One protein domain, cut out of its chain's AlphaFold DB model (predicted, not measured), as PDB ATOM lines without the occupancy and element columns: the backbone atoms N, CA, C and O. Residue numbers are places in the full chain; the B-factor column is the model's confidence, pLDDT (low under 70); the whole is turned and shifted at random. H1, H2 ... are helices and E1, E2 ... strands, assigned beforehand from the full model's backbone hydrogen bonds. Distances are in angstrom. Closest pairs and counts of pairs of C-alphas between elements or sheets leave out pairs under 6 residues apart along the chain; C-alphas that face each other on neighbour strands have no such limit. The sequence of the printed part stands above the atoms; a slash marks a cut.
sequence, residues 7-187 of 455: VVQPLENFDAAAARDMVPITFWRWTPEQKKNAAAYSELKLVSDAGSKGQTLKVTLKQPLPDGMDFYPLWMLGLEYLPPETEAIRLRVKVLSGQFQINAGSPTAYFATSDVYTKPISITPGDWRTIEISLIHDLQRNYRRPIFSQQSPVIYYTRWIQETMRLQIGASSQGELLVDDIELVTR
ATOM      1  N   VAL A   7     136.351 143.606 112.778       92.62
ATOM      2  CA  VAL A   7     135.552 143.172 113.932       92.62
ATOM      3  C   VAL A   7     135.707 144.183 115.065       92.62
ATOM      4  O   VAL A   7     136.819 144.489 115.501       92.62
ATOM      5  N   VAL A   8     134.579 144.726 115.513       89.88
ATOM      6  CA  VAL A   8     134.483 145.612 116.679       89.88
ATOM      7  C   VAL A   8     134.368 144.766 117.940       89.88
ATOM      8  O   VAL A   8     135.100 144.984 118.899       89.88
ATOM      9  N   GLN A   9     133.459 143.789 117.923       89.62
ATOM     10  CA  GLN A   9     133.176 142.937 119.068       89.62
ATOM     11  C   GLN A   9     132.572 141.599 118.606       89.62
ATOM     12  O   GLN A   9     131.602 141.619 117.842       89.62
ATOM     13  N   PRO A  10     133.073 140.445 119.086       89.00
ATOM     14  CA  PRO A  10     132.365 139.176 118.945       89.00
ATOM     15  C   PRO A  10     131.126 139.172 119.852       89.00
ATOM     16  O   PRO A  10     131.204 139.551 121.022       89.00
ATOM     17  N   LEU A  11     129.975 138.765 119.318       85.38
ATOM     18  CA  LEU A  11     128.715 138.714 120.066       85.38
ATOM     19  C   LEU A  11     128.386 137.324 120.583       85.38
ATOM     20  O   LEU A  11     127.851 137.201 121.681       85.38
ATOM     21  N   GLU A  12     128.683 136.294 119.801       83.00
ATOM     22  CA  GLU A  12     128.475 134.913 120.213       83.00
ATOM     23  C   GLU A  12     129.462 134.007 119.475       83.00
ATOM     24  O   GLU A  12     129.604 134.095 118.254       83.00
ATOM     25  N   ASN A  13     130.118 133.135 120.239       79.31
ATOM     26  CA  ASN A  13     130.793 131.947 119.732       79.31
ATOM     27  C   ASN A  13     130.198 130.756 120.491       79.31
ATOM     28  O   ASN A  13     130.300 130.669 121.719       79.31
ATOM     29  N   PHE A  14     129.575 129.841 119.754       83.06
ATOM     30  CA  PHE A  14     128.834 128.735 120.339       83.06
ATOM     31  C   PHE A  14     129.715 127.702 121.058       83.06
ATOM     32  O   PHE A  14     129.184 126.914 121.840       83.06
ATOM     33  N   ASP A  15     131.040 127.756 120.900       77.25
ATOM     34  CA  ASP A  15     131.985 126.968 121.702       77.25
ATOM     35  C   ASP A  15     131.870 127.270 123.200       77.25
ATOM     36  O   ASP A  15     131.812 126.363 124.029       77.25
ATOM     37  N   ALA A  16     131.778 128.555 123.561       68.00
ATOM     38  CA  ALA A  16     131.625 128.981 124.952       68.00
ATOM     39  C   ALA A  16     130.190 128.771 125.472       68.00
ATOM     40  O   ALA A  16     129.961 128.695 126.680       68.00
ATOM     41  N   ALA A  17     129.218 128.661 124.560       62.34
ATOM     42  CA  ALA A  17     127.809 128.442 124.871       62.34
ATOM     43  C   ALA A  17     127.432 126.955 125.012       62.34
ATOM     44  O   ALA A  17     126.282 126.670 125.346       62.34
ATOM     45  N   ALA A  18     128.373 126.021 124.811       61.16
ATOM     46  CA  ALA A  18     128.141 124.572 124.831       61.16
ATOM     47  C   ALA A  18     127.488 124.037 126.121       61.16
ATOM     48  O   ALA A  18     126.852 122.987 126.102       61.16
ATOM     49  N   ALA A  19     127.599 124.771 127.230       60.53
ATOM     50  CA  ALA A  19     126.975 124.427 128.508       60.53
ATOM     51  C   ALA A  19     125.504 124.879 128.649       60.53
ATOM     52  O   ALA A  19     124.906 124.667 129.702       60.53
ATOM     53  N   ARG A  20     124.922 125.556 127.647       72.88
ATOM     54  CA  ARG A  20     123.546 126.073 127.704       72.88
ATOM     55  C   ARG A  20     122.564 125.087 127.077       72.88
ATOM     56  O   ARG A  20     122.752 124.662 125.939       72.88
ATOM     57  N   ASP A  21     121.459 124.827 127.772       79.38
ATOM     58  CA  ASP A  21     120.330 124.101 127.194       79.38
ATOM     59  C   ASP A  21     119.703 124.926 126.064       79.38
ATOM     60  O   ASP A  21     119.156 126.013 126.280       79.38
ATOM     61  N   MET A  22     119.785 124.407 124.838       89.00
ATOM     62  CA  MET A  22     119.127 125.017 123.689       89.00
ATOM     63  C   MET A  22     117.630 124.732 123.754       89.00
ATOM     64  O   MET A  22     117.189 123.584 123.708       89.00
ATOM     65  N   VAL A  23     116.838 125.796 123.849       90.38
ATOM     66  CA  VAL A  23     115.376 125.713 123.857       90.38
ATOM     67  C   VAL A  23     114.813 126.071 122.481       90.38
ATOM     68  O   VAL A  23     115.397 126.901 121.783       90.38
ATOM     69  N   PRO A  24     113.671 125.493 122.070       92.56
ATOM     70  CA  PRO A  24     112.969 125.931 120.870       92.56
ATOM     71  C   PRO A  24     112.682 127.434 120.886       92.56
ATOM     72  O   PRO A  24     112.481 128.040 121.945       92.56
ATOM     73  N   ILE A  25     112.605 128.032 119.699       91.31
ATOM     74  CA  ILE A  25     112.297 129.451 119.550       91.31
ATOM     75  C   ILE A  25     110.900 129.715 120.117       91.31
ATOM     76  O   ILE A  25     109.926 129.060 119.745       91.31
ATOM     77  N   THR A  26     110.802 130.707 121.001       90.12
ATOM     78  CA  THR A  26     109.532 131.184 121.557       90.12
ATOM     79  C   THR A  26     109.370 132.677 121.333       90.12
ATOM     80  O   THR A  26     110.341 133.431 121.255       90.12
ATOM     81  N   PHE A  27     108.118 133.130 121.262       84.25
ATOM     82  CA  PHE A  27     107.796 134.550 121.199       84.25
ATOM     83  C   PHE A  27     107.036 134.996 122.446       84.25
ATOM     84  O   PHE A  27     106.184 134.282 122.976       84.25
ATOM     85  N   TRP A  28     107.313 136.208 122.930       82.31
ATOM     86  CA  TRP A  28     106.736 136.683 124.189       82.31
ATOM     87  C   TRP A  28     105.204 136.781 124.148       82.31
ATOM     88  O   TRP A  28     104.570 136.550 125.181       82.31
ATOM     89  N   ARG A  29     104.617 137.042 122.967       81.56
ATOM     90  CA  ARG A  29     103.155 137.086 122.751       81.56
ATOM     91  C   ARG A  29     102.493 135.728 122.584       81.56
ATOM     92  O   ARG A  29     101.271 135.687 122.527       81.56
ATOM     93  N   TRP A  30     103.259 134.645 122.469       87.31
ATOM     94  CA  TRP A  30     102.653 133.324 122.373       87.31
ATOM     95  C   TRP A  30     101.827 133.022 123.616       87.31
ATOM     96  O   TRP A  30     102.241 133.330 124.745       87.31
ATOM     97  N   THR A  31     100.672 132.398 123.390       90.12
ATOM     98  CA  THR A  31      99.852 131.837 124.461       90.12
ATOM     99  C   THR A  31     100.668 130.794 125.236       90.12
ATOM    100  O   THR A  31     101.649 130.250 124.713       90.12
ATOM    101  N   PRO A  32     100.303 130.486 126.491       93.56
ATOM    102  CA  PRO A  32     100.971 129.424 127.243       93.56
ATOM    103  C   PRO A  32     101.003 128.084 126.492       93.56
ATOM    104  O   PRO A  32     102.019 127.395 126.513       93.56
ATOM    105  N   GLU A  33      99.931 127.752 125.771       93.25
ATOM    106  CA  GLU A  33      99.844 126.547 124.941       93.25
ATOM    107  C   GLU A  33     100.819 126.582 123.757       93.25
ATOM    108  O   GLU A  33     101.581 125.638 123.560       93.25
ATOM    109  N   GLN A  34     100.884 127.696 123.021       91.81
ATOM    110  CA  GLN A  34     101.855 127.874 121.935       91.81
ATOM    111  C   GLN A  34     103.301 127.764 122.441       91.81
ATOM    112  O   GLN A  34     104.130 127.124 121.801       91.81
ATOM    113  N   LYS A  35     103.611 128.332 123.617       92.75
ATOM    114  CA  LYS A  35     104.934 128.202 124.258       92.75
ATOM    115  C   LYS A  35     105.244 126.758 124.643       92.75
ATOM    116  O   LYS A  35     106.362 126.307 124.419       92.75
ATOM    117  N   LYS A  36     104.264 126.022 125.173       93.19
ATOM    118  CA  LYS A  36     104.406 124.590 125.481       93.19
ATOM    119  C   LYS A  36     104.666 123.762 124.217       93.19
ATOM    120  O   LYS A  36     105.443 122.814 124.260       93.19
ATOM    121  N   ASN A  37     104.080 124.167 123.091       93.06
ATOM    122  CA  ASN A  37     104.208 123.496 121.797       93.06
ATOM    123  C   ASN A  37     105.340 124.060 120.916       93.06
ATOM    124  O   ASN A  37     105.421 123.729 119.736       93.06
ATOM    125  N   ALA A  38     106.249 124.879 121.461       93.31
ATOM    126  CA  ALA A  38     107.302 125.553 120.693       93.31
ATOM    127  C   ALA A  38     108.184 124.600 119.861       93.31
ATOM    128  O   ALA A  38     108.589 124.931 118.744       93.31
ATOM    129  N   ALA A  39     108.424 123.388 120.376       94.81
ATOM    130  CA  ALA A  39     109.208 122.340 119.717       94.81
ATOM    131  C   ALA A  39     108.576 121.794 118.419       94.81
ATOM    132  O   ALA A  39     109.271 121.138 117.634       94.81
ATOM    133  N   ALA A  40     107.278 122.041 118.199       94.25
ATOM    134  CA  ALA A  40     106.578 121.699 116.962       94.25
ATOM    135  C   ALA A  40     106.926 122.660 115.815       94.25
ATOM    136  O   ALA A  40     106.887 122.258 114.657       94.25
ATOM    137  N   TYR A  41     107.312 123.901 116.133       94.25
ATOM    138  CA  TYR A  41     107.658 124.930 115.148       94.25
ATOM    139  C   TYR A  41     109.151 124.959 114.844       94.25
ATOM    140  O   TYR A  41     109.552 125.133 113.694       94.25
ATOM    141  N   SER A  42     109.987 124.784 115.869       95.81
ATOM    142  CA  SER A  42     111.432 124.926 115.725       95.81
ATOM    143  C   SER A  42     112.224 124.008 116.647       95.81
ATOM    144  O   SER A  42     111.719 123.486 117.641       95.81
ATOM    145  N   GLU A  43     113.492 123.827 116.314       96.00
ATOM    146  CA  GLU A  43     114.491 123.181 117.150       96.00
ATOM    147  C   GLU A  43     115.821 123.927 117.013       96.00
ATOM    148  O   GLU A  43     116.218 124.290 115.905       96.00
ATOM    149  N   LEU A  44     116.487 124.152 118.147       95.00
ATOM    150  CA  LEU A  44     117.829 124.717 118.230       95.00
ATOM    151  C   LEU A  44     118.761 123.659 118.823       95.00
ATOM    152  O   LEU A  44     118.430 123.061 119.847       95.00
ATOM    153  N   LYS A  45     119.908 123.416 118.190       93.62
ATOM    154  CA  LYS A  45     120.929 122.468 118.661       93.62
ATOM    155  C   LYS A  45     122.320 123.017 118.400       93.62
ATOM    156  O   LYS A  45     122.538 123.653 117.376       93.62
ATOM    157  N   LEU A  46     123.260 122.716 119.286       93.19
ATOM    158  CA  LEU A  46     124.676 122.891 118.987       93.19
ATOM    159  C   LEU A  46     125.197 121.636 118.290       93.19
ATOM    160  O   LEU A  46     124.914 120.519 118.728       93.19
ATOM    161  N   VAL A  47     125.879 121.824 117.165       93.00
ATOM    162  CA  VAL A  47     126.445 120.740 116.359       93.00
ATOM    163  C   VAL A  47     127.846 121.103 115.886       93.00
ATOM    164  O   VAL A  47     128.146 122.274 115.651       93.00
ATOM    165  N   SER A  48     128.679 120.091 115.666       90.69
ATOM    166  CA  SER A  48     129.945 120.250 114.948       90.69
ATOM    167  C   SER A  48     129.712 120.103 113.439       90.69
ATOM    168  O   SER A  48     129.080 119.140 113.006       90.69
ATOM    169  N   ASP A  49     130.260 121.012 112.633       89.31
ATOM    170  CA  ASP A  49     130.306 120.897 111.165       89.31
ATOM    171  C   ASP A  49     131.753 121.064 110.682       89.31
ATOM    172  O   ASP A  49     132.489 121.912 111.184       89.31
ATOM    173  N   ALA A  50     132.169 120.273 109.690       84.00
ATOM    174  CA  ALA A  50     133.555 120.241 109.214       84.00
ATOM    175  C   ALA A  50     134.077 121.593 108.677       84.00
ATOM    176  O   ALA A  50     135.287 121.781 108.593       84.00
ATOM    177  N   GLY A  51     133.193 122.530 108.307       80.25
ATOM    178  CA  GLY A  51     133.560 123.874 107.843       80.25
ATOM    179  C   GLY A  51     133.503 124.971 108.915       80.25
ATOM    180  O   GLY A  51     133.742 126.144 108.607       80.25
ATOM    181  N   SER A  52     133.162 124.617 110.152       82.81
ATOM    182  CA  SER A  52     133.098 125.540 111.288       82.81
ATOM    183  C   SER A  52     134.371 125.494 112.131       82.81
ATOM    184  O   SER A  52     135.142 124.537 112.053       82.81
ATOM    185  N   LYS A  53     134.622 126.544 112.919       78.94
ATOM    186  CA  LYS A  53     135.791 126.592 113.818       78.94
ATOM    187  C   LYS A  53     135.567 125.821 115.127       78.94
ATOM    188  O   LYS A  53     136.520 125.657 115.883       78.94
ATOM    189  N   GLY A  54     134.345 125.339 115.364       85.62
ATOM    190  CA  GLY A  54     133.922 124.745 116.625       85.62
ATOM    191  C   GLY A  54     132.469 124.262 116.595       85.62
ATOM    192  O   GLY A  54     132.018 123.655 115.623       85.62
ATOM    193  N   GLN A  55     131.730 124.493 117.674       90.69
ATOM    194  CA  GLN A  55     130.284 124.312 117.724       90.69
ATOM    195  C   GLN A  55     129.583 125.387 116.894       90.69
ATOM    196  O   GLN A  55     129.977 126.547 116.877       90.69
ATOM    197  N   THR A  56     128.482 125.006 116.257       92.69
ATOM    198  CA  THR A  56     127.606 125.914 115.511       92.69
ATOM    199  C   THR A  56     126.165 125.727 115.927       92.69
ATOM    200  O   THR A  56     125.755 124.632 116.325       92.69
ATOM    201  N   LEU A  57     125.373 126.788 115.811       94.19
ATOM    202  CA  LEU A  57     123.945 126.714 116.070       94.19
ATOM    203  C   LEU A  57     123.229 126.159 114.840       94.19
ATOM    204  O   LEU A  57     123.093 126.842 113.826       94.19
ATOM    205  N   LYS A  58     122.715 124.936 114.957       96.12
ATOM    206  CA  LYS A  58     121.740 124.374 114.029       96.12
ATOM    207  C   LYS A  58     120.335 124.827 114.408       96.12
ATOM    208  O   LYS A  58     119.873 124.605 115.527       96.12
ATOM    209  N   VAL A  59     119.649 125.410 113.436       97.12
ATOM    210  CA  VAL A  59     118.255 125.835 113.488       97.12
ATOM    211  C   VAL A  59     117.460 124.962 112.528       97.12
ATOM    212  O   VAL A  59     117.734 124.954 111.329       97.12
ATOM    213  N   THR A  60     116.450 124.264 113.035       97.81
ATOM    214  CA  THR A  60     115.510 123.489 112.216       97.81
ATOM    215  C   THR A  60     114.118 124.092 112.354       97.81
ATOM    216  O   THR A  60     113.587 124.167 113.461       97.81
ATOM    217  N   LEU A  61     113.515 124.505 111.238       96.94
ATOM    218  CA  LEU A  61     112.132 124.984 111.177       96.94
ATOM    219  C   LEU A  61     111.236 123.854 110.668       96.94
ATOM    220  O   LEU A  61     111.416 123.370 109.552       96.94
ATOM    221  N   LYS A  62     110.299 123.412 111.510       94.44
ATOM    222  CA  LYS A  62     109.501 122.193 111.294       94.44
ATOM    223  C   LYS A  62     108.119 122.480 110.715       94.44
ATOM    224  O   LYS A  62     107.605 121.677 109.943       94.44
ATOM    225  N   GLN A  63     107.510 123.595 111.109       91.44
ATOM    226  CA  GLN A  63     106.166 124.001 110.698       91.44
ATOM    227  C   GLN A  63     106.102 125.528 110.572       91.44
ATOM    228  O   GLN A  63     106.866 126.204 111.265       91.44
ATOM    229  N   PRO A  64     105.203 126.083 109.737       88.75
ATOM    230  CA  PRO A  64     104.956 127.522 109.689       88.75
ATOM    231  C   PRO A  64     104.573 128.089 111.060       88.75
ATOM    232  O   PRO A  64     103.977 127.395 111.887       88.75
ATOM    233  N   LEU A  65     104.883 129.367 111.288       87.44
ATOM    234  CA  LEU A  65     104.459 130.063 112.503       87.44
ATOM    235  C   LEU A  65     102.928 130.129 112.610       87.44
ATOM    236  O   LEU A  65     102.246 130.139 111.585       87.44
ATOM    237  N   PRO A  66     102.384 130.250 113.837       84.31
ATOM    238  CA  PRO A  66     100.984 130.613 114.025       84.31
ATOM    239  C   PRO A  66     100.626 131.920 113.305       84.31
ATOM    240  O   PRO A  66     101.469 132.815 113.191       84.31
ATOM    241  N   ASP A  67      99.359 132.053 112.908       79.62
ATOM    242  CA  ASP A  67      98.831 133.253 112.253       79.62
ATOM    243  C   ASP A  67      99.168 134.543 113.022       79.62
ATOM    244  O   ASP A  67      99.104 134.610 114.254       79.62
ATOM    245  N   GLY A  68      99.515 135.594 112.272       76.00
ATOM    246  CA  GLY A  68      99.859 136.913 112.817       76.00
ATOM    247  C   GLY A  68     101.316 137.077 113.263       76.00
ATOM    248  O   GLY A  68     101.643 138.079 113.905       76.00
ATOM    249  N   MET A  69     102.192 136.119 112.939       80.88
ATOM    250  CA  MET A  69     103.632 136.207 113.187       80.88
ATOM    251  C   MET A  69     104.434 136.286 111.887       80.88
ATOM    252  O   MET A  69     104.366 135.390 111.052       80.88
ATOM    253  N   ASP A  70     105.277 137.313 111.777       84.81
ATOM    254  CA  ASP A  70     106.051 137.580 110.556       84.81
ATOM    255  C   ASP A  70     107.512 137.091 110.632       84.81
ATOM    256  O   ASP A  70     108.230 137.114 109.628       84.81
ATOM    257  N   PHE A  71     107.980 136.649 111.808       89.94
ATOM    258  CA  PHE A  71     109.362 136.204 112.014       89.94
ATOM    259  C   PHE A  71     109.553 135.299 113.246       89.94
ATOM    260  O   PHE A  71     108.806 135.367 114.222       89.94
ATOM    261  N   TYR A  72     110.636 134.517 113.234       89.94
ATOM    262  CA  TYR A  72     111.207 133.797 114.372       89.94
ATOM    263  C   TYR A  72     112.336 134.631 115.007       89.94
ATOM    264  O   TYR A  72     113.270 135.013 114.295       89.94
ATOM    265  N   PRO A  73     112.315 134.932 116.321       89.00
ATOM    266  CA  PRO A  73     113.435 135.593 116.997       89.00
ATOM    267  C   PRO A  73     114.579 134.595 117.236       89.00
ATOM    268  O   PRO A  73     114.657 133.987 118.298       89.00
ATOM    269  N   LEU A  74     115.451 134.420 116.242       87.94
ATOM    270  CA  LEU A  74     116.556 133.461 116.291       87.94
ATOM    271  C   LEU A  74     117.467 133.689 117.501       87.94
ATOM    272  O   LEU A  74     117.716 132.760 118.261       87.94
ATOM    273  N   TRP A  75     117.963 134.914 117.678       85.81
ATOM    274  CA  TRP A  75     118.895 135.221 118.763       85.81
ATOM    275  C   TRP A  75     118.678 136.631 119.294       85.81
ATOM    276  O   TRP A  75     118.471 137.576 118.530       85.81
ATOM    277  N   MET A  76     118.749 136.791 120.614       83.75
ATOM    278  CA  MET A  76     118.832 138.106 121.242       83.75
ATOM    279  C   MET A  76     120.302 138.439 121.438       83.75
ATOM    280  O   MET A  76     120.982 137.777 122.211       83.75
ATOM    281  N   LEU A  77     120.785 139.492 120.788       78.25
ATOM    282  CA  LEU A  77     122.207 139.844 120.827       78.25
ATOM    283  C   LEU A  77     122.633 140.472 122.164       78.25
ATOM    284  O   LEU A  77     123.792 140.799 122.348       78.25
ATOM    285  N   GLY A  78     121.709 140.664 123.111       69.56
ATOM    286  CA  GLY A  78     121.990 141.171 124.463       69.56
ATOM    287  C   GLY A  78     122.409 142.645 124.545       69.56
ATOM    288  O   GLY A  78     122.435 143.194 125.645       69.56
ATOM    289  N   LEU A  79     122.676 143.288 123.408       65.38
ATOM    290  CA  LEU A  79     123.205 144.646 123.317       65.38
ATOM    291  C   LEU A  79     122.138 145.690 123.652       65.38
ATOM    292  O   LEU A  79     121.109 145.783 122.982       65.38
ATOM    293  N   GLU A  80     122.411 146.493 124.678       65.56
ATOM    294  CA  GLU A  80     121.669 147.729 125.003       65.56
ATOM    295  C   GLU A  80     122.334 148.971 124.417       65.56
ATOM    296  O   GLU A  80     121.764 150.060 124.379       65.56
ATOM    297  N   TYR A  81     123.567 148.792 123.969       76.19
ATOM    298  CA  TYR A  81     124.432 149.820 123.457       76.19
ATOM    299  C   TYR A  81     125.282 149.204 122.354       76.19
ATOM    300  O   TYR A  81     125.812 148.104 122.519       76.19
ATOM    301  N   LEU A  82     125.389 149.910 121.233       83.69
ATOM    302  CA  LEU A  82     126.368 149.596 120.205       83.69
ATOM    303  C   LEU A  82     127.511 150.598 120.301       83.69
ATOM    304  O   LEU A  82     127.231 151.802 120.379       83.69
ATOM    305  N   PRO A  83     128.770 150.134 120.231       86.56
ATOM    306  CA  PRO A  83     129.895 151.023 119.988       86.56
ATOM    307  C   PRO A  83     129.608 151.927 118.776       86.56
ATOM    308  O   PRO A  83     129.031 151.439 117.793       86.56
ATOM    309  N   PRO A  84     129.960 153.223 118.819       85.88
ATOM    310  CA  PRO A  84     129.622 154.196 117.778       85.88
ATOM    311  C   PRO A  84     130.192 153.847 116.401       85.88
ATOM    312  O   PRO A  84     129.611 154.211 115.378       85.88
ATOM    313  N   GLU A  85     131.287 153.093 116.370       87.62
ATOM    314  CA  GLU A  85     131.899 152.568 115.158       87.62
ATOM    315  C   GLU A  85     131.125 151.409 114.518       87.62
ATOM    316  O   GLU A  85     131.481 151.000 113.422       87.62
ATOM    317  N   THR A  86     130.102 150.853 115.170       89.56
ATOM    318  CA  THR A  86     129.362 149.685 114.674       89.56
ATOM    319  C   THR A  86     128.500 150.041 113.465       89.56
ATOM    320  O   THR A  86     127.649 150.928 113.538       89.56
ATOM    321  N   GLU A  87     128.649 149.291 112.372       88.56
ATOM    322  CA  GLU A  87     127.964 149.575 111.100       88.56
ATOM    323  C   GLU A  87     127.192 148.392 110.531       88.56
ATOM    324  O   GLU A  87     126.271 148.583 109.732       88.56
ATOM    325  N   ALA A  88     127.567 147.172 110.904       91.19
ATOM    326  CA  ALA A  88     126.897 145.962 110.463       91.19
ATOM    327  C   ALA A  88     127.029 144.839 111.495       91.19
ATOM    328  O   ALA A  88     127.905 144.859 112.363       91.19
ATOM    329  N   ILE A  89     126.154 143.847 111.358       93.44
ATOM    330  CA  ILE A  89     126.314 142.531 111.974       93.44
ATOM    331  C   ILE A  89     126.846 141.597 110.905       93.44
ATOM    332  O   ILE A  89     126.271 141.511 109.819       93.44
ATOM    333  N   ARG A  90     127.912 140.876 111.217       95.25
ATOM    334  CA  ARG A  90     128.430 139.801 110.386       95.25
ATOM    335  C   ARG A  90     128.066 138.464 111.019       95.25
ATOM    336  O   ARG A  90     128.097 138.330 112.237       95.25
ATOM    337  N   LEU A  91     127.703 137.499 110.185       95.38
ATOM    338  CA  LEU A  91     127.527 136.112 110.595       95.38
ATOM    339  C   LEU A  91     127.944 135.166 109.473       95.38
ATOM    340  O   LEU A  91     127.826 135.495 108.286       95.38
ATOM    341  N   ARG A  92     128.402 133.974 109.848       95.25
ATOM    342  CA  ARG A  92     128.593 132.857 108.926       95.25
ATOM    343  C   ARG A  92     127.357 131.978 108.947       95.25
ATOM    344  O   ARG A  92     126.805 131.676 110.001       95.25
ATOM    345  N   VAL A  93     126.912 131.579 107.763       96.88
ATOM    346  CA  VAL A  93     125.698 130.781 107.584       96.88
ATOM    347  C   VAL A  93     125.903 129.679 106.558       96.88
ATOM    348  O   VAL A  93     126.599 129.875 105.559       96.88
ATOM    349  N   LYS A  94     125.246 128.542 106.776       97.50
ATOM    350  CA  LYS A  94     125.160 127.427 105.826       97.50
ATOM    351  C   LYS A  94     123.746 126.863 105.853       97.50
ATOM    352  O   LYS A  94     123.285 126.402 106.890       97.50
ATOM    353  N   VAL A  95     123.039 126.916 104.727       98.06
ATOM    354  CA  VAL A  95     121.696 126.327 104.621       98.06
ATOM    355  C   VAL A  95     121.851 124.894 104.138       98.06
ATOM    356  O   VAL A  95     122.369 124.657 103.048       98.06
ATOM    357  N   LEU A  96     121.420 123.946 104.965       97.81
ATOM    358  CA  LEU A  96     121.484 122.517 104.664       97.81
ATOM    359  C   LEU A  96     120.288 122.087 103.809       97.81
ATOM    360  O   LEU A  96     120.426 121.260 102.914       97.81
ATOM    361  N   SER A  97     119.114 122.669 104.066       97.94
ATOM    362  CA  SER A  97     117.890 122.409 103.307       97.94
ATOM    363  C   SER A  97     116.936 123.604 103.353       97.94
ATOM    364  O   SER A  97     116.968 124.401 104.291       97.94
ATOM    365  N   GLY A  98     116.070 123.716 102.342       96.44
ATOM    366  CA  GLY A  98     115.044 124.757 102.265       96.44
ATOM    367  C   GLY A  98     115.592 126.144 101.919       96.44
ATOM    368  O   GLY A  98     116.493 126.275 101.097       96.44
ATOM    369  N   GLN A  99     115.007 127.192 102.494       96.19
ATOM    370  CA  GLN A  99     115.362 128.588 102.232       96.19
ATOM    371  C   GLN A  99     115.173 129.407 103.503       96.19
ATOM    372  O   GLN A  99     114.196 129.220 104.226       96.19
ATOM    373  N   PHE A 100     116.072 130.362 103.730       97.44
ATOM    374  CA  PHE A 100     116.017 131.262 104.874       97.44
ATOM    375  C   PHE A 100     116.032 132.723 104.443       97.44
ATOM    376  O   PHE A 100     116.681 133.096 103.468       97.44
ATOM    377  N   GLN A 101     115.326 133.560 105.193       96.38
ATOM    378  CA  GLN A 101     115.450 135.011 105.151       96.38
ATOM    379  C   GLN A 101     115.919 135.487 106.516       96.38
ATOM    380  O   GLN A 101     115.242 135.215 107.500       96.38
ATOM    381  N   ILE A 102     117.053 136.185 106.582       95.50
ATOM    382  CA  ILE A 102     117.608 136.685 107.846       95.50
ATOM    383  C   ILE A 102     117.667 138.208 107.820       95.50
ATOM    384  O   ILE A 102     118.131 138.805 106.850       95.50
ATOM    385  N   ASN A 103     117.224 138.840 108.898       93.19
ATOM    386  CA  ASN A 103     117.381 140.268 109.148       93.19
ATOM    387  C   ASN A 103     117.711 140.524 110.622       93.19
ATOM    388  O   ASN A 103     117.625 139.633 111.466       93.19
ATOM    389  N   ALA A 104     118.090 141.759 110.933       91.00
ATOM    390  CA  ALA A 104     118.297 142.212 112.297       91.00
ATOM    391  C   ALA A 104     117.429 143.433 112.597       91.00
ATOM    392  O   ALA A 104     117.037 144.168 111.693       91.00
ATOM    393  N   GLY A 105     117.120 143.660 113.868       86.00
ATOM    394  CA  GLY A 105     116.404 144.862 114.271       86.00
ATOM    395  C   GLY A 105     115.838 144.810 115.678       86.00
ATOM    396  O   GLY A 105     115.905 143.789 116.372       86.00
ATOM    397  N   SER A 106     115.273 145.934 116.097       82.00
ATOM    398  CA  SER A 106     114.571 146.092 117.366       82.00
ATOM    399  C   SER A 106     113.785 147.403 117.389       82.00
ATOM    400  O   SER A 106     113.991 148.283 116.546       82.00
ATOM    401  N   PRO A 107     112.911 147.574 118.392       78.62
ATOM    402  CA  PRO A 107     112.423 148.888 118.771       78.62
ATOM    403  C   PRO A 107     113.572 149.881 118.966       78.62
ATOM    404  O   PRO A 107     114.583 149.585 119.619       78.62
ATOM    405  N   THR A 108     113.381 151.064 118.393       76.44
ATOM    406  CA  THR A 108     114.239 152.226 118.567       76.44
ATOM    407  C   THR A 108     113.541 153.326 119.337       76.44
ATOM    408  O   THR A 108     112.334 153.559 119.217       76.44
ATOM    409  N   ALA A 109     114.389 153.996 120.091       63.72
ATOM    410  CA  ALA A 109     114.211 155.172 120.892       63.72
ATOM    411  C   ALA A 109     114.177 156.378 119.932       63.72
ATOM    412  O   ALA A 109     115.132 157.131 119.765       63.72
ATOM    413  N   TYR A 110     113.095 156.446 119.156       62.97
ATOM    414  CA  TYR A 110     112.877 157.486 118.161       62.97
ATOM    415  C   TYR A 110     111.664 158.328 118.533       62.97
ATOM    416  O   TYR A 110     110.735 158.486 117.736       62.97
ATOM    417  N   PHE A 111     111.677 158.834 119.768       55.94
ATOM    418  CA  PHE A 111     110.665 159.703 120.349       55.94
ATOM    419  C   PHE A 111     109.249 159.213 120.039       55.94
ATOM    420  O   PHE A 111     108.484 159.804 119.260       55.94
ATOM    421  N   ALA A 112     108.985 158.088 120.700       53.53
ATOM    422  CA  ALA A 112     107.891 157.144 120.560       53.53
ATOM    423  C   ALA A 112     108.145 155.998 119.555       53.53
ATOM    424  O   ALA A 112     108.745 156.138 118.487       53.53
ATOM    425  N   THR A 113     107.782 154.795 120.012       60.06
ATOM    426  CA  THR A 113     108.333 153.513 119.551       60.06
ATOM    427  C   THR A 113     108.229 153.357 118.036       60.06
ATOM    428  O   THR A 113     107.121 153.287 117.493       60.06
ATOM    429  N   SER A 114     109.375 153.259 117.368       70.38
ATOM    430  CA  SER A 114     109.467 152.793 115.986       70.38
ATOM    431  C   SER A 114     110.321 151.545 115.962       70.38
ATOM    432  O   SER A 114     111.432 151.555 116.489       70.38
ATOM    433  N   ASP A 115     109.829 150.480 115.347       78.06
ATOM    434  CA  ASP A 115     110.682 149.320 115.141       78.06
ATOM    435  C   ASP A 115     111.524 149.560 113.893       78.06
ATOM    436  O   ASP A 115     110.997 149.965 112.855       78.06
ATOM    437  N   VAL A 116     112.826 149.330 113.997       81.12
ATOM    438  CA  VAL A 116     113.740 149.424 112.862       81.12
ATOM    439  C   VAL A 116     114.285 148.040 112.586       81.12
ATOM    440  O   VAL A 116     114.839 147.395 113.476       81.12
ATOM    441  N   TYR A 117     114.137 147.609 111.341       84.50
ATOM    442  CA  TYR A 117     114.641 146.336 110.857       84.50
ATOM    443  C   TYR A 117     115.471 146.554 109.606       84.50
ATOM    444  O   TYR A 117     115.202 147.442 108.804       84.50
ATOM    445  N   THR A 118     116.474 145.722 109.415       87.12
ATOM    446  CA  THR A 118     117.246 145.695 108.180       87.12
ATOM    447  C   THR A 118     116.456 144.962 107.102       87.12
ATOM    448  O   THR A 118     115.601 144.118 107.398       87.12
ATOM    449  N   LYS A 119     116.762 145.238 105.834       85.19
ATOM    450  CA  LYS A 119     116.242 144.432 104.730       85.19
ATOM    451  C   LYS A 119     116.618 142.948 104.922       85.19
ATOM    452  O   LYS A 119     117.778 142.664 105.235       85.19
ATOM    453  N   PRO A 120     115.682 142.000 104.728       90.88
ATOM    454  CA  PRO A 120     115.999 140.578 104.788       90.88
ATOM    455  C   PRO A 120     116.970 140.143 103.693       90.88
ATOM    456  O   PRO A 120     116.822 140.509 102.525       90.88
ATOM    457  N   ILE A 121     117.937 139.312 104.075       94.12
ATOM    458  CA  ILE A 121     118.865 138.629 103.177       94.12
ATOM    459  C   ILE A 121     118.333 137.218 102.938       94.12
ATOM    460  O   ILE A 121     118.197 136.440 103.881       94.12
ATOM    461  N   SER A 122     118.034 136.892 101.679       96.25
ATOM    462  CA  SER A 122     117.632 135.541 101.273       96.25
ATOM    463  C   SER A 122     118.851 134.635 101.113       96.25
ATOM    464  O   SER A 122     119.835 134.997 100.468       96.25
ATOM    465  N   ILE A 123     118.761 133.436 101.674       96.62
ATOM    466  CA  ILE A 123     119.840 132.459 101.768       96.62
ATOM    467  C   ILE A 123     119.275 131.110 101.313       96.62
ATOM    468  O   ILE A 123     118.345 130.564 101.902       96.62
ATOM    469  N   THR A 124     119.834 130.593 100.227       96.56
ATOM    470  CA  THR A 124     119.562 129.279  99.631       96.56
ATOM    471  C   THR A 124     120.576 128.222 100.091       96.56
ATOM    472  O   THR A 124     121.626 128.600 100.629       96.56
ATOM    473  N   PRO A 125     120.307 126.922  99.856       97.88
ATOM    474  CA  PRO A 125     121.232 125.843 100.186       97.88
ATOM    475  C   PRO A 125     122.592 126.008  99.508       97.88
ATOM    476  O   PRO A 125     122.669 126.507  98.381       97.88
ATOM    477  N   GLY A 126     123.655 125.601 100.198       95.00
ATOM    478  CA  GLY A 126     125.027 125.688  99.701       95.00
ATOM    479  C   GLY A 126     126.064 125.637 100.820       95.00
ATOM    480  O   GLY A 126     125.725 125.374 101.973       95.00
ATOM    481  N   ASP A 127     127.320 125.905 100.466       96.12
ATOM    482  CA  ASP A 127     128.433 125.968 101.416       96.12
ATOM    483  C   ASP A 127     128.355 127.178 102.358       96.12
ATOM    484  O   ASP A 127     127.540 128.094 102.194       96.12
ATOM    485  N   TRP A 128     129.230 127.168 103.368       96.19
ATOM    486  CA  TRP A 128     129.403 128.284 104.289       96.19
ATOM    487  C   TRP A 128     129.659 129.588 103.539       96.19
ATOM    488  O   TRP A 128     130.558 129.686 102.705       96.19
ATOM    489  N   ARG A 129     128.921 130.627 103.919       95.50
ATOM    490  CA  ARG A 129     129.144 131.990 103.446       95.50
ATOM    491  C   ARG A 129     129.030 132.984 104.581       95.50
ATOM    492  O   ARG A 129     128.247 132.800 105.510       95.50
ATOM    493  N   THR A 130     129.787 134.062 104.466       95.88
ATOM    494  CA  THR A 130     129.657 135.225 105.338       95.88
ATOM    495  C   THR A 130     128.592 136.147 104.768       95.88
ATOM    496  O   THR A 130     128.627 136.483 103.583       95.88
ATOM    497  N   ILE A 131     127.657 136.569 105.610       95.62
ATOM    498  CA  ILE A 131     126.706 137.629 105.286       95.62
ATOM    499  C   ILE A 131     126.914 138.801 106.240       95.62
ATOM    500  O   ILE A 131     127.259 138.621 107.408       95.62
ATOM    501  N   GLU A 132     126.699 140.007 105.727       94.69
ATOM    502  CA  GLU A 132     126.748 141.239 106.505       94.69
ATOM    503  C   GLU A 132     125.412 141.963 106.394       94.69
ATOM    504  O   GLU A 132     124.927 142.260 105.303       94.69
ATOM    505  N   ILE A 133     124.826 142.249 107.547       92.50
ATOM    506  CA  ILE A 133     123.559 142.945 107.690       92.50
ATOM    507  C   ILE A 133     123.875 144.388 108.098       92.50
ATOM    508  O   ILE A 133     124.322 144.627 109.221       92.50
ATOM    509  N   SER A 134     123.660 145.354 107.198       88.56
ATOM    510  CA  SER A 134     123.944 146.767 107.486       88.56
ATOM    511  C   SER A 134     122.983 147.344 108.524       88.56
ATOM    512  O   SER A 134     121.771 147.181 108.424       88.56
ATOM    513  N   LEU A 135     123.535 148.081 109.486       86.38
ATOM    514  CA  LEU A 135     122.819 148.826 110.524       86.38
ATOM    515  C   LEU A 135     122.702 150.324 110.197       86.38
ATOM    516  O   LEU A 135     122.346 151.116 111.069       86.38
ATOM    517  N   ILE A 136     123.030 150.709 108.960       80.75
ATOM    518  CA  ILE A 136     123.061 152.103 108.486       80.75
ATOM    519  C   ILE A 136     122.281 152.261 107.176       80.75
ATOM    520  O   ILE A 136     121.585 153.258 106.991       80.75
ATOM    521  N   HIS A 137     122.369 151.282 106.272       78.88
ATOM    522  CA  HIS A 137     121.732 151.323 104.954       78.88
ATOM    523  C   HIS A 137     120.509 150.401 104.885       78.88
ATOM    524  O   HIS A 137     120.434 149.414 105.614       78.88
ATOM    525  N   ASP A 138     119.569 150.717 103.986       76.44
ATOM    526  CA  ASP A 138     118.371 149.910 103.698       76.44
ATOM    527  C   ASP A 138     117.561 149.511 104.948       76.44
ATOM    528  O   ASP A 138     117.033 148.400 105.068       76.44
ATOM    529  N   LEU A 139     117.478 150.443 105.899       80.19
ATOM    530  CA  LEU A 139     116.724 150.288 107.133       80.19
ATOM    531  C   LEU A 139     115.231 150.543 106.886       80.19
ATOM    532  O   LEU A 139     114.831 151.580 106.359       80.19
ATOM    533  N   GLN A 140     114.397 149.606 107.322       78.25
ATOM    534  CA  GLN A 140     112.940 149.675 107.289       78.25
ATOM    535  C   GLN A 140     112.422 150.136 108.652       78.25
ATOM    536  O   GLN A 140     112.750 149.540 109.678       78.25
ATOM    537  N   ARG A 141     111.587 151.181 108.669       76.75
ATOM    538  CA  ARG A 141     110.964 151.710 109.890       76.75
ATOM    539  C   ARG A 141     109.481 151.358 109.920       76.75
ATOM    540  O   ARG A 141     108.724 151.767 109.046       76.75
ATOM    541  N   ASN A 142     109.060 150.663 110.970       74.44
ATOM    542  CA  ASN A 142     107.659 150.421 111.272       74.44
ATOM    543  C   ASN A 142     107.161 151.436 112.310       74.44
ATOM    544  O   ASN A 142     107.621 151.480 113.455       74.44
ATOM    545  N   TYR A 143     106.204 152.251 111.884       68.94
ATOM    546  CA  TYR A 143     105.616 153.324 112.669       68.94
ATOM    547  C   TYR A 143     104.580 152.780 113.652       68.94
ATOM    548  O   TYR A 143     103.390 152.728 113.351       68.94
ATOM    549  N   ARG A 144     105.020 152.388 114.851       64.12
ATOM    550  CA  ARG A 144     104.104 151.922 115.902       64.12
ATOM    551  C   ARG A 144     103.485 153.088 116.678       64.12
ATOM    552  O   ARG A 144     102.300 153.030 116.997       64.12
ATOM    553  N   ARG A 145     104.276 154.126 116.982       63.31
ATOM    554  CA  ARG A 145     103.850 155.380 117.637       63.31
ATOM    555  C   ARG A 145     104.770 156.547 117.235       63.31
ATOM    556  O   ARG A 145     105.534 156.985 118.075       63.31
ATOM    557  N   PRO A 146     104.813 157.041 115.989       57.31
ATOM    558  CA  PRO A 146     105.735 158.131 115.677       57.31
ATOM    559  C   PRO A 146     105.174 159.468 116.151       57.31
ATOM    560  O   PRO A 146     104.295 160.022 115.497       57.31
ATOM    561  N   ILE A 147     105.671 159.998 117.266       65.81
ATOM    562  CA  ILE A 147     105.297 161.357 117.675       65.81
ATOM    563  C   ILE A 147     106.216 162.351 116.967       65.81
ATOM    564  O   ILE A 147     105.754 163.156 116.166       65.81
ATOM    565  N   PHE A 148     107.529 162.244 117.175       66.19
ATOM    566  CA  PHE A 148     108.481 163.245 116.669       66.19
ATOM    567  C   PHE A 148     109.279 162.780 115.442       66.19
ATOM    568  O   PHE A 148     109.957 163.567 114.781       66.19
ATOM    569  N   SER A 149     109.192 161.491 115.115       63.97
ATOM    570  CA  SER A 149     110.068 160.821 114.153       63.97
ATOM    571  C   SER A 149     109.485 160.613 112.768       63.97
ATOM    572  O   SER A 149     110.217 160.238 111.853       63.97
ATOM    573  N   GLN A 150     108.184 160.858 112.587       67.44
ATOM    574  CA  GLN A 150     107.481 160.543 111.340       67.44
ATOM    575  C   GLN A 150     108.116 161.211 110.116       67.44
ATOM    576  O   GLN A 150     108.167 160.617 109.041       67.44
ATOM    577  N   GLN A 151     108.596 162.440 110.292       70.50
ATOM    578  CA  GLN A 151     109.218 163.243 109.239       70.50
ATOM    579  C   GLN A 151     110.741 163.118 109.227       70.50
ATOM    580  O   GLN A 151     111.407 163.747 108.410       70.50
ATOM    581  N   SER A 152     111.310 162.339 110.147       73.81
ATOM    582  CA  SER A 152     112.746 162.338 110.304       73.81
ATOM    583  C   SER A 152     113.412 161.554 109.170       73.81
ATOM    584  O   SER A 152     113.072 160.381 108.960       73.81
ATOM    585  N   PRO A 153     114.354 162.189 108.457       70.00
ATOM    586  CA  PRO A 153     114.858 161.688 107.187       70.00
ATOM    587  C   PRO A 153     115.806 160.496 107.318       70.00
ATOM    588  O   PRO A 153     115.971 159.751 106.360       70.00
ATOM    589  N   VAL A 154     116.438 160.319 108.482       73.69
ATOM    590  CA  VAL A 154     117.502 159.331 108.710       73.69
ATOM    591  C   VAL A 154     117.084 158.314 109.763       73.69
ATOM    592  O   VAL A 154     116.268 158.616 110.620       73.69
ATOM    593  N   ILE A 155     117.627 157.096 109.732       73.69
ATOM    594  CA  ILE A 155     117.499 156.137 110.834       73.69
ATOM    595  C   ILE A 155     118.877 155.929 111.461       73.69
ATOM    596  O   ILE A 155     119.710 155.218 110.909       73.69
ATOM    597  N   TYR A 156     119.111 156.513 112.636       76.69
ATOM    598  CA  TYR A 156     120.332 156.266 113.405       76.69
ATOM    599  C   TYR A 156     120.148 155.074 114.336       76.69
ATOM    600  O   TYR A 156     120.132 155.220 115.558       76.69
ATOM    601  N   TYR A 157     119.983 153.888 113.750       77.19
ATOM    602  CA  TYR A 157     119.671 152.684 114.514       77.19
ATOM    603  C   TYR A 157     120.663 152.474 115.661       77.19
ATOM    604  O   TYR A 157     120.247 152.356 116.807       77.19
ATOM    605  N   THR A 158     121.967 152.569 115.389       77.31
ATOM    606  CA  THR A 158     123.028 152.347 116.384       77.31
ATOM    607  C   THR A 158     123.071 153.367 117.525       77.31
ATOM    608  O   THR A 158     123.585 153.052 118.598       77.31
ATOM    609  N   ARG A 159     122.483 154.556 117.346       77.94
ATOM    610  CA  ARG A 159     122.339 155.570 118.406       77.94
ATOM    611  C   ARG A 159     121.088 155.364 119.254       77.94
ATOM    612  O   ARG A 159     121.077 155.754 120.417       77.94
ATOM    613  N   TRP A 160     120.054 154.763 118.673       76.81
ATOM    614  CA  TRP A 160     118.692 154.770 119.205       76.81
ATOM    615  C   TRP A 160     118.155 153.387 119.535       76.81
ATOM    616  O   TRP A 160     116.954 153.213 119.655       76.81
ATOM    617  N   ILE A 161     118.989 152.368 119.707       78.62
ATOM    618  CA  ILE A 161     118.499 151.044 120.113       78.62
ATOM    619  C   ILE A 161     117.839 151.128 121.496       78.62
ATOM    620  O   ILE A 161     118.496 151.438 122.481       78.62
ATOM    621  N   GLN A 162     116.536 150.878 121.597       72.56
ATOM    622  CA  GLN A 162     115.813 150.971 122.873       72.56
ATOM    623  C   GLN A 162     115.703 149.614 123.570       72.56
ATOM    624  O   GLN A 162     115.731 149.509 124.797       72.56
ATOM    625  N   GLU A 163     115.534 148.571 122.766       76.50
ATOM    626  CA  GLU A 163     115.430 147.190 123.208       76.50
ATOM    627  C   GLU A 163     116.570 146.371 122.630       76.50
ATOM    628  O   GLU A 163     117.146 146.726 121.610       76.50
ATOM    629  N   THR A 164     116.852 145.233 123.256       78.56
ATOM    630  CA  THR A 164     117.859 144.298 122.768       78.56
ATOM    631  C   THR A 164     117.644 143.971 121.292       78.56
ATOM    632  O   THR A 164     116.566 143.504 120.905       78.56
ATOM    633  N   MET A 165     118.696 144.174 120.498       85.56
ATOM    634  CA  MET A 165     118.702 143.800 119.090       85.56
ATOM    635  C   MET A 165     118.436 142.305 118.921       85.56
ATOM    636  O   MET A 165     118.983 141.473 119.652       85.56
ATOM    637  N   ARG A 166     117.605 141.965 117.936       87.75
ATOM    638  CA  ARG A 166     117.275 140.584 117.596       87.75
ATOM    639  C   ARG A 166     117.811 140.255 116.216       87.75
ATOM    640  O   ARG A 166     117.616 141.035 115.286       87.75
ATOM    641  N   LEU A 167     118.419 139.083 116.096       92.06
ATOM    642  CA  LEU A 167     118.545 138.387 114.826       92.06
ATOM    643  C   LEU A 167     117.234 137.634 114.586       92.06
ATOM    644  O   LEU A 167     116.717 136.974 115.491       92.06
ATOM    645  N   GLN A 168     116.671 137.775 113.396       93.19
ATOM    646  CA  GLN A 168     115.347 137.279 113.053       93.19
ATOM    647  C   GLN A 168     115.413 136.421 111.793       93.19
ATOM    648  O   GLN A 168     116.185 136.707 110.879       93.19
ATOM    649  N   ILE A 169     114.585 135.378 111.752       94.88
ATOM    650  CA  ILE A 169     114.339 134.578 110.555       94.88
ATOM    651  C   ILE A 169     112.920 134.885 110.064       94.88
ATOM    652  O   ILE A 169     111.977 134.788 110.843       94.88
ATOM    653  N   GLY A 170     112.742 135.247 108.795       93.12
ATOM    654  CA  GLY A 170     111.424 135.555 108.228       93.12
ATOM    655  C   GLY A 170     110.480 134.347 108.253       93.12
ATOM    656  O   GLY A 170     110.927 133.217 108.058       93.12
ATOM    657  N   ALA A 171     109.178 134.577 108.457       91.38
ATOM    658  CA  ALA A 171     108.162 133.519 108.580       91.38
ATOM    659  C   ALA A 171     108.053 132.587 107.359       91.38
ATOM    660  O   ALA A 171     107.631 131.444 107.499       91.38
ATOM    661  N   SER A 172     108.461 133.057 106.177       91.00
ATOM    662  CA  SER A 172     108.517 132.273 104.934       91.00
ATOM    663  C   SER A 172     109.700 131.297 104.863       91.00
ATOM    664  O   SER A 172     109.820 130.551 103.892       91.00
ATOM    665  N   SER A 173     110.593 131.315 105.855       95.25
ATOM    666  CA  SER A 173     111.751 130.423 105.908       95.25
ATOM    667  C   SER A 173     111.350 129.007 106.313       95.25
ATOM    668  O   SER A 173     110.445 128.813 107.124       95.25
ATOM    669  N   GLN A 174     112.069 128.014 105.795       95.69
ATOM    670  CA  GLN A 174     111.836 126.596 106.067       95.69
ATOM    671  C   GLN A 174     113.126 125.788 105.906       95.69
ATOM    672  O   GLN A 174     113.987 126.159 105.106       95.69
ATOM    673  N   GLY A 175     113.222 124.656 106.607       97.12
ATOM    674  CA  GLY A 175     114.341 123.720 106.494       97.12
ATOM    675  C   GLY A 175     115.364 123.860 107.618       97.12
ATOM    676  O   GLY A 175     115.000 124.078 108.776       97.12
ATOM    677  N   GLU A 176     116.641 123.700 107.278       98.25
ATOM    678  CA  GLU A 176     117.741 123.624 108.241       98.25
ATOM    679  C   GLU A 176     118.866 124.615 107.913       98.25
ATOM    680  O   GLU A 176     119.369 124.662 106.787       98.25
ATOM    681  N   LEU A 177     119.290 125.374 108.922       97.88
ATOM    682  CA  LEU A 177     120.311 126.420 108.849       97.88
ATOM    683  C   LEU A 177     121.364 126.190 109.934       97.88
ATOM    684  O   LEU A 177     121.018 125.934 111.082       97.88
ATOM    685  N   LEU A 178     122.638 126.339 109.590       96.88
ATOM    686  CA  LEU A 178     123.730 126.503 110.544       96.88
ATOM    687  C   LEU A 178     124.122 127.979 110.627       96.88
ATOM    688  O   LEU A 178     124.199 128.655 109.595       96.88
ATOM    689  N   VAL A 179     124.383 128.456 111.842       95.38
ATOM    690  CA  VAL A 179     124.841 129.817 112.147       95.38
ATOM    691  C   VAL A 179     126.101 129.746 113.005       95.38
ATOM    692  O   VAL A 179     126.165 128.956 113.947       95.38
ATOM    693  N   ASP A 180     127.083 130.580 112.676       93.38
ATOM    694  CA  ASP A 180     128.376 130.671 113.356       93.38
ATOM    695  C   ASP A 180     128.932 132.112 113.304       93.38
ATOM    696  O   ASP A 180     128.437 132.933 112.522       93.38
ATOM    697  N   ASP A 181     129.956 132.407 114.113       91.06
ATOM    698  CA  ASP A 181     130.739 133.658 114.130       91.06
ATOM    699  C   ASP A 181     129.857 134.936 114.071       91.06
ATOM    700  O   ASP A 181     129.909 135.695 113.099       91.06
ATOM    701  N   ILE A 182     129.011 135.183 115.086       92.94
ATOM    702  CA  ILE A 182     128.174 136.399 115.128       92.94
ATOM    703  C   ILE A 182     128.998 137.569 115.679       92.94
ATOM    704  O   ILE A 182     129.405 137.564 116.842       92.94
ATOM    705  N   GLU A 183     129.194 138.609 114.870       93.56
ATOM    706  CA  GLU A 183     130.116 139.715 115.152       93.56
ATOM    707  C   GLU A 183     129.489 141.087 114.858       93.56
ATOM    708  O   GLU A 183     128.724 141.254 113.907       93.56
ATOM    709  N   LEU A 184     129.875 142.109 115.627       92.75
ATOM    710  CA  LEU A 184     129.735 143.511 115.227       92.75
ATOM    711  C   LEU A 184     130.935 143.923 114.385       92.75
ATOM    712  O   LEU A 184     132.079 143.685 114.777       92.75
ATOM    713  N   VAL A 185     130.686 144.602 113.267       93.25
ATOM    714  CA  VAL A 185     131.746 145.039 112.353       93.25
ATOM    715  C   VAL A 185     131.622 146.512 111.974       93.25
ATOM    716  O   VAL A 185     130.538 147.104 111.999       93.25
ATOM    717  N   THR A 186     132.760 147.095 111.603       91.19
ATOM    718  CA  THR A 186     132.901 148.472 111.116       91.19
ATOM    719  C   THR A 186     133.659 148.502 109.793       91.19
ATOM    720  O   THR A 186     134.587 147.719 109.606       91.19
ATOM    721  N   ARG A 187     133.299 149.410 108.883       88.06
ATOM    722  CA  ARG A 187     134.023 149.742 107.640       88.06
ATOM    723  C   ARG A 187     134.675 151.131 107.712       88.06
ATOM    724  O   ARG A 187     135.134 151.644 106.692       88.06
TER     725      ARG A 187
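What this domain is: This is residues 7 to 187 of the 455 residues of an uncharacterized protein of Roseimicrobium gellanilyticum (UniProt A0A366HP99). One strongly twisted sheet of eleven strands is folded back on itself into two walls, with the fold where the long strand E5 bends by 160 degrees at residue 94: its first part lies beside E8 and E11 in one wall, its last part beside E10, E7 and E6 in the other. E1 widens the first wall beside residues 182 to 185 of E11, E4 and E9 widen the second beside E10 and E6, the hairpin of E2 and E3 lies with E3 beside residues 174 to 180 of E11, and the short helices H1 and H2 lie out beyond the start of E2. The printed part has 181 residues with two named helices and eleven named strands: along the chain E1 comes first, H1 and H2 follow it, and the other ten strands come after H2; the class is mostly strand, and the neighbour pairs of the branched sheet are antiparallel. The whole is compact, with a radius of gyration of the C-alphas of 16.4 A, and spans 47 by 40 by 30 A.

How they stand to each other: E1, residues 7 to 12, is an edge strand and the antiparallel neighbour of E11, residues 174 to 186; N 8 and O 184 are 2.8 A apart, within hydrogen-bond range. H1, residues 32 to 36, is not on the sheet, and it and H2, residues 38 to 41, meet only through their link. H2 is on the sheet but only grazes it, with its residues 39 to 41. The one O i to N i+4 pair of H1 is within hydrogen-bond range; H2 is too short for such a pair. E2, residues 42 to 48, and E3, residues 55 to 61, form a hairpin at 154 degrees, with N 45 and O 58 2.9 A apart. E11 is on the other side of E3 from E2, antiparallel to E3, with N 59 and O 177 2.8 A apart. E4, residues 71 to 76, is antiparallel to E10, residues 166 to 170, with N 72 and O 169 2.8 A apart. E5, residues 88 to 108, has staggered pairing. On one side of it lie E8, residues 129 to 134, with N 89 and O 133 2.9 A apart; E7, residues 121 to 123, with N 100 and O 123 2.9 A apart; and E6, residues 114 to 118, with N 108 and O 114 2.8 A apart. On the other side lie E11, with N 90 and O 183 2.8 A apart, and E10, with N 168 and O 103 2.8 A apart. E5 and E6 form a hairpin, and E6 runs on into E7 across a break of 2 residues, at 43 degrees. E9, residues 139 to 143, is antiparallel to E6 at 155 degrees, with N 117 and O 140 2.9 A apart. Among the pairs that are apart are E1 and E4, E3 and E10, and E4 and E11.

Where its parts are: E1 begins at C-alpha 7, (135.552, 143.172, 113.932), and is 12.6 A long from first to last C-alpha. H1 and H2 measure 6.2 A and 5.6 A. E2 is 19.1 A long and E3 19.3 A; E4 measures 13.4 A. E5 begins at C-alpha 88, (126.897, 145.962, 110.463), and its ends are 16.3 A apart. E6 measures 13.1 A, E7 6.4 A, E8 16.2 A, E9 12.8 A and E10 12.1 A. E11 is 30.8 A long, bends by 66 degrees at residue 177, and ends at C-alpha 186, (132.901, 148.472, 111.116).

The domain as a whole: The C-alphas of Ala 50 and Ile 147, the two farthest apart, are 50.6 A apart, while those of Val 7 and Arg 187 are 9.2 A apart. The printed part has no cut. The links E1 to H1, E4 to E5 and E9 to E10 are long. The mean pLDDT of the printed part is 85.5; under 70 are residues 16 to 19, 78 to 80, 109 to 113 and 143 to 150.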